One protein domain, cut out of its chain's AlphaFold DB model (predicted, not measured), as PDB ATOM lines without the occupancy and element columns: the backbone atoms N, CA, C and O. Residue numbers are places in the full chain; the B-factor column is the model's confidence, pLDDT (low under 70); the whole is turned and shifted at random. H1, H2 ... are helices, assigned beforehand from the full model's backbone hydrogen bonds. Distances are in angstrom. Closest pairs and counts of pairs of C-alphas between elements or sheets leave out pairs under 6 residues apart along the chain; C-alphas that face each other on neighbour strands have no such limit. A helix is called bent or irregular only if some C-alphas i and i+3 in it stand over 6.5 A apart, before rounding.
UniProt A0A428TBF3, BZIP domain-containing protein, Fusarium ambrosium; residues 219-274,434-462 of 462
ATOM      1  N   MET A 219      74.017 151.030 153.110       33.03
ATOM      2  CA  MET A 219      73.422 149.753 152.668       33.03
ATOM      3  C   MET A 219      73.363 149.361 151.173       33.03
ATOM      4  O   MET A 219      72.907 150.117 150.322       33.03
ATOM      5  N   GLY A 220      73.701 148.088 150.895       38.75
ATOM      6  CA  GLY A 220      73.371 147.350 149.661       38.75
ATOM      7  C   GLY A 220      74.568 146.642 149.013       38.75
ATOM      8  O   GLY A 220      74.649 145.422 149.021       38.75
ATOM      9  N   GLY A 221      75.548 147.410 148.525       46.62
ATOM     10  CA  GLY A 221      76.833 146.910 147.989       46.62
ATOM     11  C   GLY A 221      77.982 146.973 149.002       46.62
ATOM     12  O   GLY A 221      79.141 147.120 148.628       46.62
ATOM     13  N   GLN A 222      77.638 146.993 150.287       54.47
ATOM     14  CA  GLN A 222      78.483 147.467 151.380       54.47
ATOM     15  C   GLN A 222      79.360 146.388 152.006       54.47
ATOM     16  O   GLN A 222      80.427 146.709 152.518       54.47
ATOM     17  N   SER A 223      78.933 145.124 151.934       65.88
ATOM     18  CA  SER A 223      79.677 144.002 152.504       65.88
ATOM     19  C   SER A 223      81.036 143.854 151.832       65.88
ATOM     20  O   SER A 223      82.029 143.857 152.536       65.88
ATOM     21  N   LEU A 224      81.114 143.848 150.494       75.69
ATOM     22  CA  LEU A 224      82.388 143.649 149.791       75.69
ATOM     23  C   LEU A 224      83.426 144.719 150.151       75.69
ATOM     24  O   LEU A 224      84.521 144.380 150.579       75.69
ATOM     25  N   TYR A 225      83.091 146.004 150.021       81.00
ATOM     26  CA  TYR A 225      84.042 147.088 150.302       81.00
ATOM     27  C   TYR A 225      84.400 147.152 151.789       81.00
ATOM     28  O   TYR A 225      85.556 147.397 152.123       81.00
ATOM     29  N   GLN A 226      83.445 146.886 152.687       77.81
ATOM     30  CA  GLN A 226      83.719 146.817 154.120       77.81
ATOM     31  C   GLN A 226      84.612 145.618 154.467       77.81
ATOM     32  O   GLN A 226      85.537 145.753 155.266       77.81
ATOM     33  N   SER A 227      84.374 144.458 153.856       75.56
ATOM     34  CA  SER A 227      85.177 143.252 154.042       75.56
ATOM     35  C   SER A 227      86.581 143.423 153.470       75.56
ATOM     36  O   SER A 227      87.541 143.109 154.161       75.56
ATOM     37  N   VAL A 228      86.720 144.003 152.274       82.62
ATOM     38  CA  VAL A 228      88.017 144.360 151.676       82.62
ATOM     39  C   VAL A 228      88.760 145.353 152.566       82.62
ATOM     40  O   VAL A 228      89.922 145.128 152.881       82.62
ATOM     41  N   SER A 229      88.087 146.406 153.033       82.88
ATOM     42  CA  SER A 229      88.656 147.376 153.977       82.88
ATOM     43  C   SER A 229      89.169 146.699 155.250       82.88
ATOM     44  O   SER A 229      90.316 146.891 155.645       82.88
ATOM     45  N   THR A 230      88.349 145.837 155.855       78.38
ATOM     46  CA  THR A 230      88.702 145.096 157.075       78.38
ATOM     47  C   THR A 230      89.887 144.164 156.835       78.38
ATOM     48  O   THR A 230      90.829 144.145 157.623       78.38
ATOM     49  N   ALA A 231      89.872 143.423 155.728       78.12
ATOM     50  CA  ALA A 231      90.927 142.488 155.371       78.12
ATOM     51  C   ALA A 231      92.257 143.214 155.102       78.12
ATOM     52  O   ALA A 231      93.290 142.799 155.621       78.12
ATOM     53  N   LEU A 232      92.226 144.342 154.382       79.75
ATOM     54  CA  LEU A 232      93.392 145.202 154.162       79.75
ATOM     55  C   LEU A 232      93.909 145.812 155.470       79.75
ATOM     56  O   LEU A 232      95.119 145.892 155.664       79.75
ATOM     57  N   ALA A 233      93.025 146.230 156.377       78.38
ATOM     58  CA  ALA A 233      93.424 146.785 157.668       78.38
ATOM     59  C   ALA A 233      94.131 145.741 158.542       78.38
ATOM     60  O   ALA A 233      95.206 146.015 159.073       78.38
ATOM     61  N   ILE A 234      93.567 144.531 158.647       74.69
ATOM     62  CA  ILE A 234      94.178 143.416 159.385       74.69
ATOM     63  C   ILE A 234      95.533 143.074 158.765       74.69
ATOM     64  O   ILE A 234      96.541 143.031 159.469       74.69
ATOM     65  N   PHE A 235      95.567 142.910 157.443       76.25
ATOM     66  CA  PHE A 235      96.781 142.592 156.706       76.25
ATOM     67  C   PHE A 235      97.896 143.615 156.969       76.25
ATOM     68  O   PHE A 235      98.996 143.236 157.373       76.25
ATOM     69  N   ASN A 236      97.612 144.911 156.818       77.69
ATOM     70  CA  ASN A 236      98.611 145.957 157.038       77.69
ATOM     71  C   ASN A 236      99.007 146.090 158.517       77.69
ATOM     72  O   ASN A 236     100.171 146.349 158.801       77.69
ATOM     73  N   SER A 237      98.097 145.842 159.468       77.19
ATOM     74  CA  SER A 237      98.438 145.900 160.900       77.19
ATOM     75  C   SER A 237      99.427 144.819 161.340       77.19
ATOM     76  O   SER A 237     100.186 145.040 162.280       77.19
ATOM     77  N   VAL A 238      99.431 143.668 160.661       73.81
ATOM     78  CA  VAL A 238     100.350 142.560 160.952       73.81
ATOM     79  C   VAL A 238     101.655 142.736 160.184       73.81
ATOM     80  O   VAL A 238     102.731 142.536 160.738       73.81
ATOM     81  N   THR A 239     101.569 143.122 158.910       71.81
ATOM     82  CA  THR A 239     102.731 143.133 158.008       71.81
ATOM     83  C   THR A 239     103.528 144.436 158.029       71.81
ATOM     84  O   THR A 239     104.725 144.409 157.747       71.81
ATOM     85  N   ARG A 240     102.890 145.571 158.352       74.62
ATOM     86  CA  ARG A 240     103.490 146.919 158.345       74.62
ATOM     87  C   ARG A 240     102.899 147.822 159.447       74.62
ATOM     88  O   ARG A 240     102.270 148.844 159.146       74.62
ATOM     89  N   PRO A 241     103.060 147.466 160.735       75.81
ATOM     90  CA  PRO A 241     102.448 148.203 161.844       75.81
ATOM     91  C   PRO A 241     102.904 149.668 161.931       75.81
ATOM     92  O   PRO A 241     102.123 150.544 162.297       75.81
ATOM     93  N   ASP A 242     104.143 149.959 161.549       74.25
ATOM     94  CA  ASP A 242     104.738 151.297 161.532       74.25
ATOM     95  C   ASP A 242     104.157 152.206 160.432       74.25
ATOM     96  O   ASP A 242     104.107 153.427 160.584       74.25
ATOM     97  N   VAL A 243     103.628 151.617 159.357       75.56
ATOM     98  CA  VAL A 243     102.984 152.333 158.242       75.56
ATOM     99  C   VAL A 243     101.490 152.579 158.500       75.56
ATOM    100  O   VAL A 243     100.845 153.362 157.800       75.56
ATOM    101  N   MET A 244     100.909 151.990 159.551       79.00
ATOM    102  CA  MET A 244      99.474 152.111 159.847       79.00
ATOM    103  C   MET A 244      99.003 153.549 160.059       79.00
ATOM    104  O   MET A 244      97.888 153.886 159.661       79.00
ATOM    105  N   ASN A 245      99.846 154.417 160.625       81.06
ATOM    106  CA  ASN A 245      99.506 155.832 160.758       81.06
ATOM    107  C   ASN A 245      99.351 156.500 159.381       81.06
ATOM    108  O   ASN A 245      98.425 157.281 159.168       81.06
ATOM    109  N   TRP A 246     100.196 156.133 158.413       82.88
ATOM    110  CA  TRP A 246     100.073 156.617 157.040       82.88
ATOM    111  C   TRP A 246      98.754 156.165 156.405       82.88
ATOM    112  O   TRP A 246      98.011 156.997 155.878       82.88
ATOM    113  N   TYR A 247      98.409 154.878 156.529       78.88
ATOM    114  CA  TYR A 247      97.149 154.340 156.001       78.88
ATOM    115  C   TYR A 247      95.920 154.993 156.644       78.88
ATOM    116  O   TYR A 247      94.981 155.367 155.942       78.88
ATOM    117  N   ALA A 248      95.939 155.187 157.966       78.38
ATOM    118  CA  ALA A 248      94.839 155.809 158.697       78.38
ATOM    119  C   ALA A 248      94.599 157.264 158.265       78.38
ATOM    120  O   ALA A 248      93.455 157.676 158.077       78.38
ATOM    121  N   LYS A 249      95.667 158.051 158.078       82.50
ATOM    122  CA  LYS A 249      95.554 159.480 157.741       82.50
ATOM    123  C   LYS A 249      95.242 159.732 156.268       82.50
ATOM    124  O   LYS A 249      94.465 160.632 155.967       82.50
ATOM    125  N   THR A 250      95.799 158.937 155.356       81.38
ATOM    126  CA  THR A 250      95.548 159.069 153.904       81.38
ATOM    127  C   THR A 250      94.275 158.361 153.440       81.38
ATOM    128  O   THR A 250      93.881 158.479 152.280       81.38
ATOM    129  N   ARG A 251      93.614 157.624 154.344       72.38
ATOM    130  CA  ARG A 251      92.299 156.978 154.188       72.38
ATOM    131  C   ARG A 251      92.215 155.858 153.148       72.38
ATOM    132  O   ARG A 251      91.202 155.169 153.129       72.38
ATOM    133  N   PHE A 252      93.235 155.672 152.306       73.62
ATOM    134  CA  PHE A 252      93.492 154.523 151.418       73.62
ATOM    135  C   PHE A 252      92.289 153.964 150.623       73.62
ATOM    136  O   PHE A 252      92.285 152.813 150.188       73.62
ATOM    137  N   PHE A 253      91.252 154.776 150.398       79.06
ATOM    138  CA  PHE A 253      89.956 154.301 149.906       79.06
ATOM    139  C   PHE A 253      90.003 153.852 148.445       79.06
ATOM    140  O   PHE A 253      89.331 152.891 148.078       79.06
ATOM    141  N   HIS A 254      90.865 154.463 147.632       85.56
ATOM    142  CA  HIS A 254      91.073 154.038 146.249       85.56
ATOM    143  C   HIS A 254      91.626 152.615 146.130       85.56
ATOM    144  O   HIS A 254      91.307 151.923 145.168       85.56
ATOM    145  N   ILE A 255      92.404 152.147 147.110       85.56
ATOM    146  CA  ILE A 255      92.911 150.772 147.102       85.56
ATOM    147  C   ILE A 255      91.830 149.780 147.509       85.56
ATOM    148  O   ILE A 255      91.787 148.673 146.976       85.56
ATOM    149  N   ILE A 256      90.900 150.183 148.378       86.50
ATOM    150  CA  ILE A 256      89.702 149.387 148.672       86.50
ATOM    151  C   ILE A 256      88.878 149.215 147.388       86.50
ATOM    152  O   ILE A 256      88.475 148.100 147.062       86.50
ATOM    153  N   GLU A 257      88.661 150.298 146.635       89.00
ATOM    154  CA  GLU A 257      87.923 150.268 145.365       89.00
ATOM    155  C   GLU A 257      88.624 149.414 144.304       89.00
ATOM    156  O   GLU A 257      87.981 148.571 143.675       89.00
ATOM    157  N   LEU A 258      89.940 149.585 144.153       89.50
ATOM    158  CA  LEU A 258      90.771 148.785 143.256       89.50
ATOM    159  C   LEU A 258      90.707 147.296 143.611       89.50
ATOM    160  O   LEU A 258      90.415 146.471 142.750       89.50
ATOM    161  N   THR A 259      90.922 146.955 144.882       87.50
ATOM    162  CA  THR A 259      90.930 145.565 145.359       87.50
ATOM    163  C   THR A 259      89.553 144.922 145.184       87.50
ATOM    164  O   THR A 259      89.452 143.788 144.723       87.50
ATOM    165  N   ALA A 260      88.470 145.654 145.464       86.56
ATOM    166  CA  ALA A 260      87.115 145.176 145.198       86.56
ATOM    167  C   ALA A 260      86.878 144.914 143.697       86.56
ATOM    168  O   ALA A 260      86.253 143.914 143.347       86.56
ATOM    169  N   GLY A 261      87.398 145.774 142.814       85.69
ATOM    170  CA  GLY A 261      87.359 145.575 141.362       85.69
ATOM    171  C   GLY A 261      88.211 144.401 140.870       85.69
ATOM    172  O   GLY A 261      87.820 143.730 139.920       85.69
ATOM    173  N   GLN A 262      89.337 144.117 141.527       85.44
ATOM    174  CA  GLN A 262      90.185 142.958 141.231       85.44
ATOM    175  C   GLN A 262      89.531 141.638 141.678       85.44
ATOM    176  O   GLN A 262      89.626 140.645 140.960       85.44
ATOM    177  N   ILE A 263      88.837 141.631 142.824       82.81
ATOM    178  CA  ILE A 263      88.100 140.459 143.334       82.81
ATOM    179  C   ILE A 263      86.851 140.183 142.488       82.81
ATOM    180  O   ILE A 263      86.585 139.037 142.133       82.81
ATOM    181  N   LEU A 264      86.084 141.228 142.165       82.19
ATOM    182  CA  LEU A 264      84.857 141.123 141.383       82.19
ATOM    183  C   LEU A 264      84.913 142.089 140.191       82.19
ATOM    184  O   LEU A 264      84.429 143.218 140.300       82.19
ATOM    185  N   PRO A 265      85.497 141.675 139.053       79.50
ATOM    186  CA  PRO A 265      85.636 142.525 137.877       79.50
ATOM    187  C   PRO A 265      84.293 142.660 137.148       79.50
ATOM    188  O   PRO A 265      83.972 141.890 136.245       79.50
ATOM    189  N   TYR A 266      83.503 143.661 137.537       79.00
ATOM    190  CA  TYR A 266      82.227 144.010 136.916       79.00
ATOM    191  C   TYR A 266      82.181 145.508 136.601       79.00
ATOM    192  O   TYR A 266      82.909 146.308 137.189       79.00
ATOM    193  N   PHE A 267      81.295 145.924 135.693       78.69
ATOM    194  CA  PHE A 267      81.178 147.330 135.296       78.69
ATOM    195  C   PHE A 267      80.990 148.272 136.500       78.69
ATOM    196  O   PHE A 267      81.625 149.322 136.576       78.69
ATOM    197  N   LEU A 268      80.164 147.881 137.477       80.56
ATOM    198  CA  LEU A 268      79.901 148.692 138.670       80.56
ATOM    199  C   LEU A 268      81.134 148.851 139.568       80.56
ATOM    200  O   LEU A 268      81.375 149.954 140.052       80.56
ATOM    201  N   THR A 269      81.921 147.796 139.793       83.69
ATOM    202  CA  THR A 269      83.142 147.879 140.611       83.69
ATOM    203  C   THR A 269      84.230 148.654 139.874       83.69
ATOM    204  O   THR A 269      84.820 149.562 140.451       83.69
ATOM    205  N   TYR A 270      84.398 148.410 138.571       84.44
ATOM    206  CA  TYR A 270      85.325 149.157 137.719       84.44
ATOM    207  C   TYR A 270      84.994 150.655 137.651       84.44
ATOM    208  O   TYR A 270      85.890 151.494 137.715       84.44
ATOM    209  N   SER A 271      83.706 151.012 137.591       86.81
ATOM    210  CA  SER A 271      83.277 152.416 137.551       86.81
ATOM    211  C   SER A 271      83.686 153.216 138.793       86.81
ATOM    212  O   SER A 271      83.867 154.429 138.694       86.81
ATOM    213  N   LYS A 272      83.875 152.542 139.938       87.00
ATOM    214  CA  LYS A 272      84.356 153.157 141.181       87.00
ATOM    215  C   LYS A 272      85.875 153.267 141.253       87.00
ATOM    216  O   LYS A 272      86.367 154.106 141.994       87.00
ATOM    217  N   VAL A 273      86.619 152.467 140.487       88.62
ATOM    218  CA  VAL A 273      88.082 152.573 140.449       88.62
ATOM    219  C   VAL A 273      88.456 153.915 139.832       88.62
ATOM    220  O   VAL A 273      88.112 154.214 138.681       88.62
ATOM    221  N   HIS A 274      89.157 154.725 140.620       89.12
ATOM    222  CA  HIS A 274      89.671 156.021 140.198       89.12
ATOM    223  C   HIS A 274      90.596 155.871 138.984       89.12
ATOM    224  O   HIS A 274      91.384 154.932 138.913       89.12
ATOM    225  N   VAL A 434     109.505 137.540 155.457       65.56
ATOM    226  CA  VAL A 434     108.287 136.732 155.493       65.56
ATOM    227  C   VAL A 434     108.420 135.658 156.575       65.56
ATOM    228  O   VAL A 434     109.093 134.647 156.386       65.56
ATOM    229  N   ASP A 435     107.788 135.890 157.724       75.25
ATOM    230  CA  ASP A 435     107.692 134.924 158.812       75.25
ATOM    231  C   ASP A 435     106.414 134.078 158.688       75.25
ATOM    232  O   ASP A 435     105.515 134.354 157.887       75.25
ATOM    233  N   ALA A 436     106.316 133.005 159.479       74.69
ATOM    234  CA  ALA A 436     105.174 132.091 159.412       74.69
ATOM    235  C   ALA A 436     103.828 132.798 159.672       74.69
ATOM    236  O   ALA A 436     102.804 132.413 159.105       74.69
ATOM    237  N   MET A 437     103.828 133.849 160.501       73.25
ATOM    238  CA  MET A 437     102.643 134.665 160.778       73.25
ATOM    239  C   MET A 437     102.225 135.485 159.552       73.25
ATOM    240  O   MET A 437     101.046 135.521 159.189       73.25
ATOM    241  N   THR A 438     103.195 136.105 158.889       68.00
ATOM    242  CA  THR A 438     103.019 136.869 157.657       68.00
ATOM    243  C   THR A 438     102.459 135.974 156.557       68.00
ATOM    244  O   THR A 438     101.418 136.307 155.990       68.00
ATOM    245  N   VAL A 439     103.049 134.793 156.319       71.56
ATOM    246  CA  VAL A 439     102.533 133.814 155.337       71.56
ATOM    247  C   VAL A 439     101.094 133.418 155.647       71.56
ATOM    248  O   VAL A 439     100.246 133.462 154.759       71.56
ATOM    249  N   ALA A 440     100.791 133.073 156.903       73.94
ATOM    250  CA  ALA A 440      99.436 132.701 157.301       73.94
ATOM    251  C   ALA A 440      98.431 133.831 157.023       73.94
ATOM    252  O   ALA A 440      97.341 133.575 156.516       73.94
ATOM    253  N   THR A 441      98.825 135.083 157.276       68.75
ATOM    254  CA  THR A 441      98.003 136.274 157.009       68.75
ATOM    255  C   THR A 441      97.756 136.465 155.510       68.75
ATOM    256  O   THR A 441      96.614 136.702 155.106       68.75
ATOM    257  N   TYR A 442      98.783 136.293 154.669       69.88
ATOM    258  CA  TYR A 442      98.632 136.297 153.209       69.88
ATOM    259  C   TYR A 442      97.682 135.192 152.737       69.88
ATOM    260  O   TYR A 442      96.754 135.465 151.977       69.88
ATOM    261  N   CYS A 443      97.854 133.957 153.217       71.69
ATOM    262  CA  CYS A 443      96.974 132.840 152.869       71.69
ATOM    263  C   CYS A 443      95.521 133.112 153.275       71.69
ATOM    264  O   CYS A 443      94.609 132.859 152.490       71.69
ATOM    265  N   SER A 444      95.285 133.669 154.468       73.38
ATOM    266  CA  SER A 444      93.942 134.053 154.909       73.38
ATOM    267  C   SER A 444      93.318 135.124 154.013       73.38
ATOM    268  O   SER A 444      92.145 135.004 153.664       73.38
ATOM    269  N   PHE A 445      94.085 136.136 153.596       71.88
ATOM    270  CA  PHE A 445      93.602 137.180 152.688       71.88
ATOM    271  C   PHE A 445      93.271 136.635 151.288       71.88
ATOM    272  O   PHE A 445      92.253 136.996 150.691       71.88
ATOM    273  N   ILE A 446      94.102 135.723 150.777       71.69
ATOM    274  CA  ILE A 446      93.870 135.044 149.497       71.69
ATOM    275  C   ILE A 446      92.592 134.202 149.568       71.69
ATOM    276  O   ILE A 446      91.726 134.339 148.705       71.69
ATOM    277  N   ASN A 447      92.434 133.391 150.616       72.69
ATOM    278  CA  ASN A 447      91.234 132.573 150.813       72.69
ATOM    279  C   ASN A 447      89.975 133.441 150.906       72.69
ATOM    280  O   ASN A 447      88.999 133.168 150.214       72.69
ATOM    281  N   PHE A 448      90.027 134.541 151.665       77.75
ATOM    282  CA  PHE A 448      88.947 135.528 151.709       77.75
ATOM    283  C   PHE A 448      88.575 136.041 150.311       77.75
ATOM    284  O   PHE A 448      87.394 136.120 149.980       77.75
ATOM    285  N   SER A 449      89.568 136.368 149.481       69.88
ATOM    286  CA  SER A 449      89.339 136.895 148.131       69.88
ATOM    287  C   SER A 449      88.623 135.874 147.237       69.88
ATOM    288  O   SER A 449      87.676 136.227 146.532       69.88
ATOM    289  N   PHE A 450      89.018 134.598 147.312       70.12
ATOM    290  CA  PHE A 450      88.358 133.502 146.593       70.12
ATOM    291  C   PHE A 450      86.938 133.229 147.102       70.12
ATOM    292  O   PHE A 450      86.014 133.079 146.294       70.12
ATOM    293  N   ASP A 451      86.745 133.191 148.420       73.25
ATOM    294  CA  ASP A 451      85.443 132.942 149.043       73.25
ATOM    295  C   ASP A 451      84.459 134.074 148.733       73.25
ATOM    296  O   ASP A 451      83.316 133.816 148.353       73.25
ATOM    297  N   ALA A 452      84.914 135.329 148.810       68.75
ATOM    298  CA  ALA A 452      84.117 136.504 148.473       68.75
ATOM    299  C   ALA A 452      83.687 136.494 146.999       68.75
ATOM    300  O   ALA A 452      82.504 136.683 146.706       68.75
ATOM    301  N   ALA A 453      84.615 136.221 146.074       68.31
ATOM    302  CA  ALA A 453      84.301 136.103 144.650       68.31
ATOM    303  C   ALA A 453      83.289 134.973 144.385       68.31
ATOM    304  O   ALA A 453      82.302 135.160 143.671       68.31
ATOM    305  N   THR A 454      83.480 133.815 145.024       69.44
ATOM    306  CA  THR A 454      82.611 132.643 144.857       69.44
ATOM    307  C   THR A 454      81.209 132.886 145.420       69.44
ATOM    308  O   THR A 454      80.221 132.604 144.744       69.44
ATOM    309  N   ALA A 455      81.090 133.435 146.631       66.00
ATOM    310  CA  ALA A 455      79.804 133.716 147.266       66.00
ATOM    311  C   ALA A 455      78.973 134.734 146.468       66.00
ATOM    312  O   ALA A 455      77.769 134.548 146.296       66.00
ATOM    313  N   LEU A 456      79.621 135.771 145.932       62.56
ATOM    314  CA  LEU A 456      78.955 136.808 145.141       62.56
ATOM    315  C   LEU A 456      78.568 136.312 143.742       62.56
ATOM    316  O   LEU A 456      77.464 136.602 143.295       62.56
ATOM    317  N   SER A 457      79.393 135.475 143.101       60.75
ATOM    318  CA  SER A 457      79.036 134.852 141.814       60.75
ATOM    319  C   SER A 457      77.794 133.948 141.895       60.75
ATOM    320  O   SER A 457      77.072 133.792 140.916       60.75
ATOM    321  N   ARG A 458      77.498 133.373 143.072       56.06
ATOM    322  CA  ARG A 458      76.305 132.537 143.300       56.06
ATOM    323  C   ARG A 458      75.017 133.347 143.480       56.06
ATOM    324  O   ARG A 458      73.943 132.805 143.244       56.06
ATOM    325  N   LEU A 459      75.118 134.616 143.878       52.66
ATOM    326  CA  LEU A 459      73.975 135.521 144.040       52.66
ATOM    327  C   LEU A 459      73.467 136.092 142.705       52.66
ATOM    328  O   LEU A 459      72.341 136.566 142.657       52.66
ATOM    329  N   GLU A 460      74.254 136.025 141.626       47.09
ATOM    330  CA  GLU A 460      73.851 136.485 140.282       47.09
ATOM    331  C   GLU A 460      73.039 135.443 139.482       47.09
ATOM    332  O   GLU A 460      72.522 135.756 138.411       47.09
ATOM    333  N   TYR A 461      72.899 134.212 139.993       35.53
ATOM    334  CA  TYR A 461      72.161 133.109 139.350       35.53
ATOM    335  C   TYR A 461      70.800 132.782 140.002       35.53
ATOM    336  O   TYR A 461      70.201 131.752 139.681       35.53
ATOM    337  N   VAL A 462      70.300 133.648 140.889       33.44
ATOM    338  CA  VAL A 462      68.933 133.619 141.448       33.44
ATOM    339  C   VAL A 462      68.220 134.894 141.032       33.44
ATOM    340  O   VAL A 462      67.048 134.790 140.605       33.44
TER     341      VAL A 462
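Overview. This is residues 219 to 274 and 434 to 462 of the 462 residues of the protein "BZIP domain-containing protein" of Fusarium ambrosium (UniProt A0A428TBF3). Two long helices, H1 and H5, run side by side in opposite directions, and a shorter helix, H3, crosses H1 and reaches H5 with its last residues. H2 folds back from the end of H1 on the side away from H5, and the small helix H4 packs on H3 as the second half of a helical hairpin. The printed part has 85 residues with five named helices, in the order H1, H2, H3, H4, H5, and no named strand; its class is all helix. It is only just compact, close to loose, with a radius of gyration of the C-alphas of 13.9 A, and it spans 43 by 28 by 19 A.

Along the chain. H1 is residues 222 to 239, 25.5 A from first to last C-alpha, and begins at C-alpha 222 at (78.483, 147.467, 151.380). H2 is residues 241 to 250, 15.1 A long; it is only just irregular, with C-alphas 242 and 245 7.0 A apart. H3 is residues 253 to 263, 15.4 A long, with C-alpha 253 at (89.956, 154.301, 149.906). H4 is residues 267 to 272, 8.9 A long. H5, the longest helix, is residues 436 to 459, 34.9 A long, and ends at C-alpha 459 at (73.975, 135.521, 144.040).

Arrangement. H1 and H3 are the hubs, touching three other helices each. H1 touches H5 at a shallow tilt of 8 degrees, opposite ways; their closest C-alphas, of Thr 239 and Thr 438, are 6.3 A apart. With residues 224 to 232 alone, H1 touches H3, about perpendicular at 74 degrees; the closest C-alphas are those of Ser 229 and Ile 256, 5.8 A apart. H1 and H2 only just touch, with 3 pairs of C-alphas within 8 A, and only at the corner by their link; the closest C-alphas, of Ser 237 and Met 244, are 6.4 A apart. H3 touches residues 449 to 453 of H5 alone, at a steep tilt of 68 degrees, only just short of about perpendicular; the closest C-alphas, of Ile 263 and Ala 453, are 5.9 A apart. H3 and H4 form a helical hairpin at a shallow tilt of 20 degrees, opposite ways, with the C-alphas of Gly 261 and Thr 269 closest at 4.9 A. H4 is apart from H1, H2 and H5, and H2 is apart from H3 and H5. Every O i to N i+4 pair is within hydrogen-bond range in H1 and H3; in H2 it is 4 of 6, in H4 1 of 2 and in H5 19 of 20.

Size, cuts and confidence. The C-alphas farthest apart, of Asp 242 and Val 462, are 44.7 A apart. Residues 275 to 433 are not printed, and C-alphas 274 and 434 are 30.9 A apart across this cut, in the link from H4 to H5. The links H1 to H2, H2 to H3 and H3 to H4 are tight. The mean pLDDT of the printed part is 73.7; 21 residues are under 70, among them residues 219 to 223 and 452 to 462, the chain's last residue being 462.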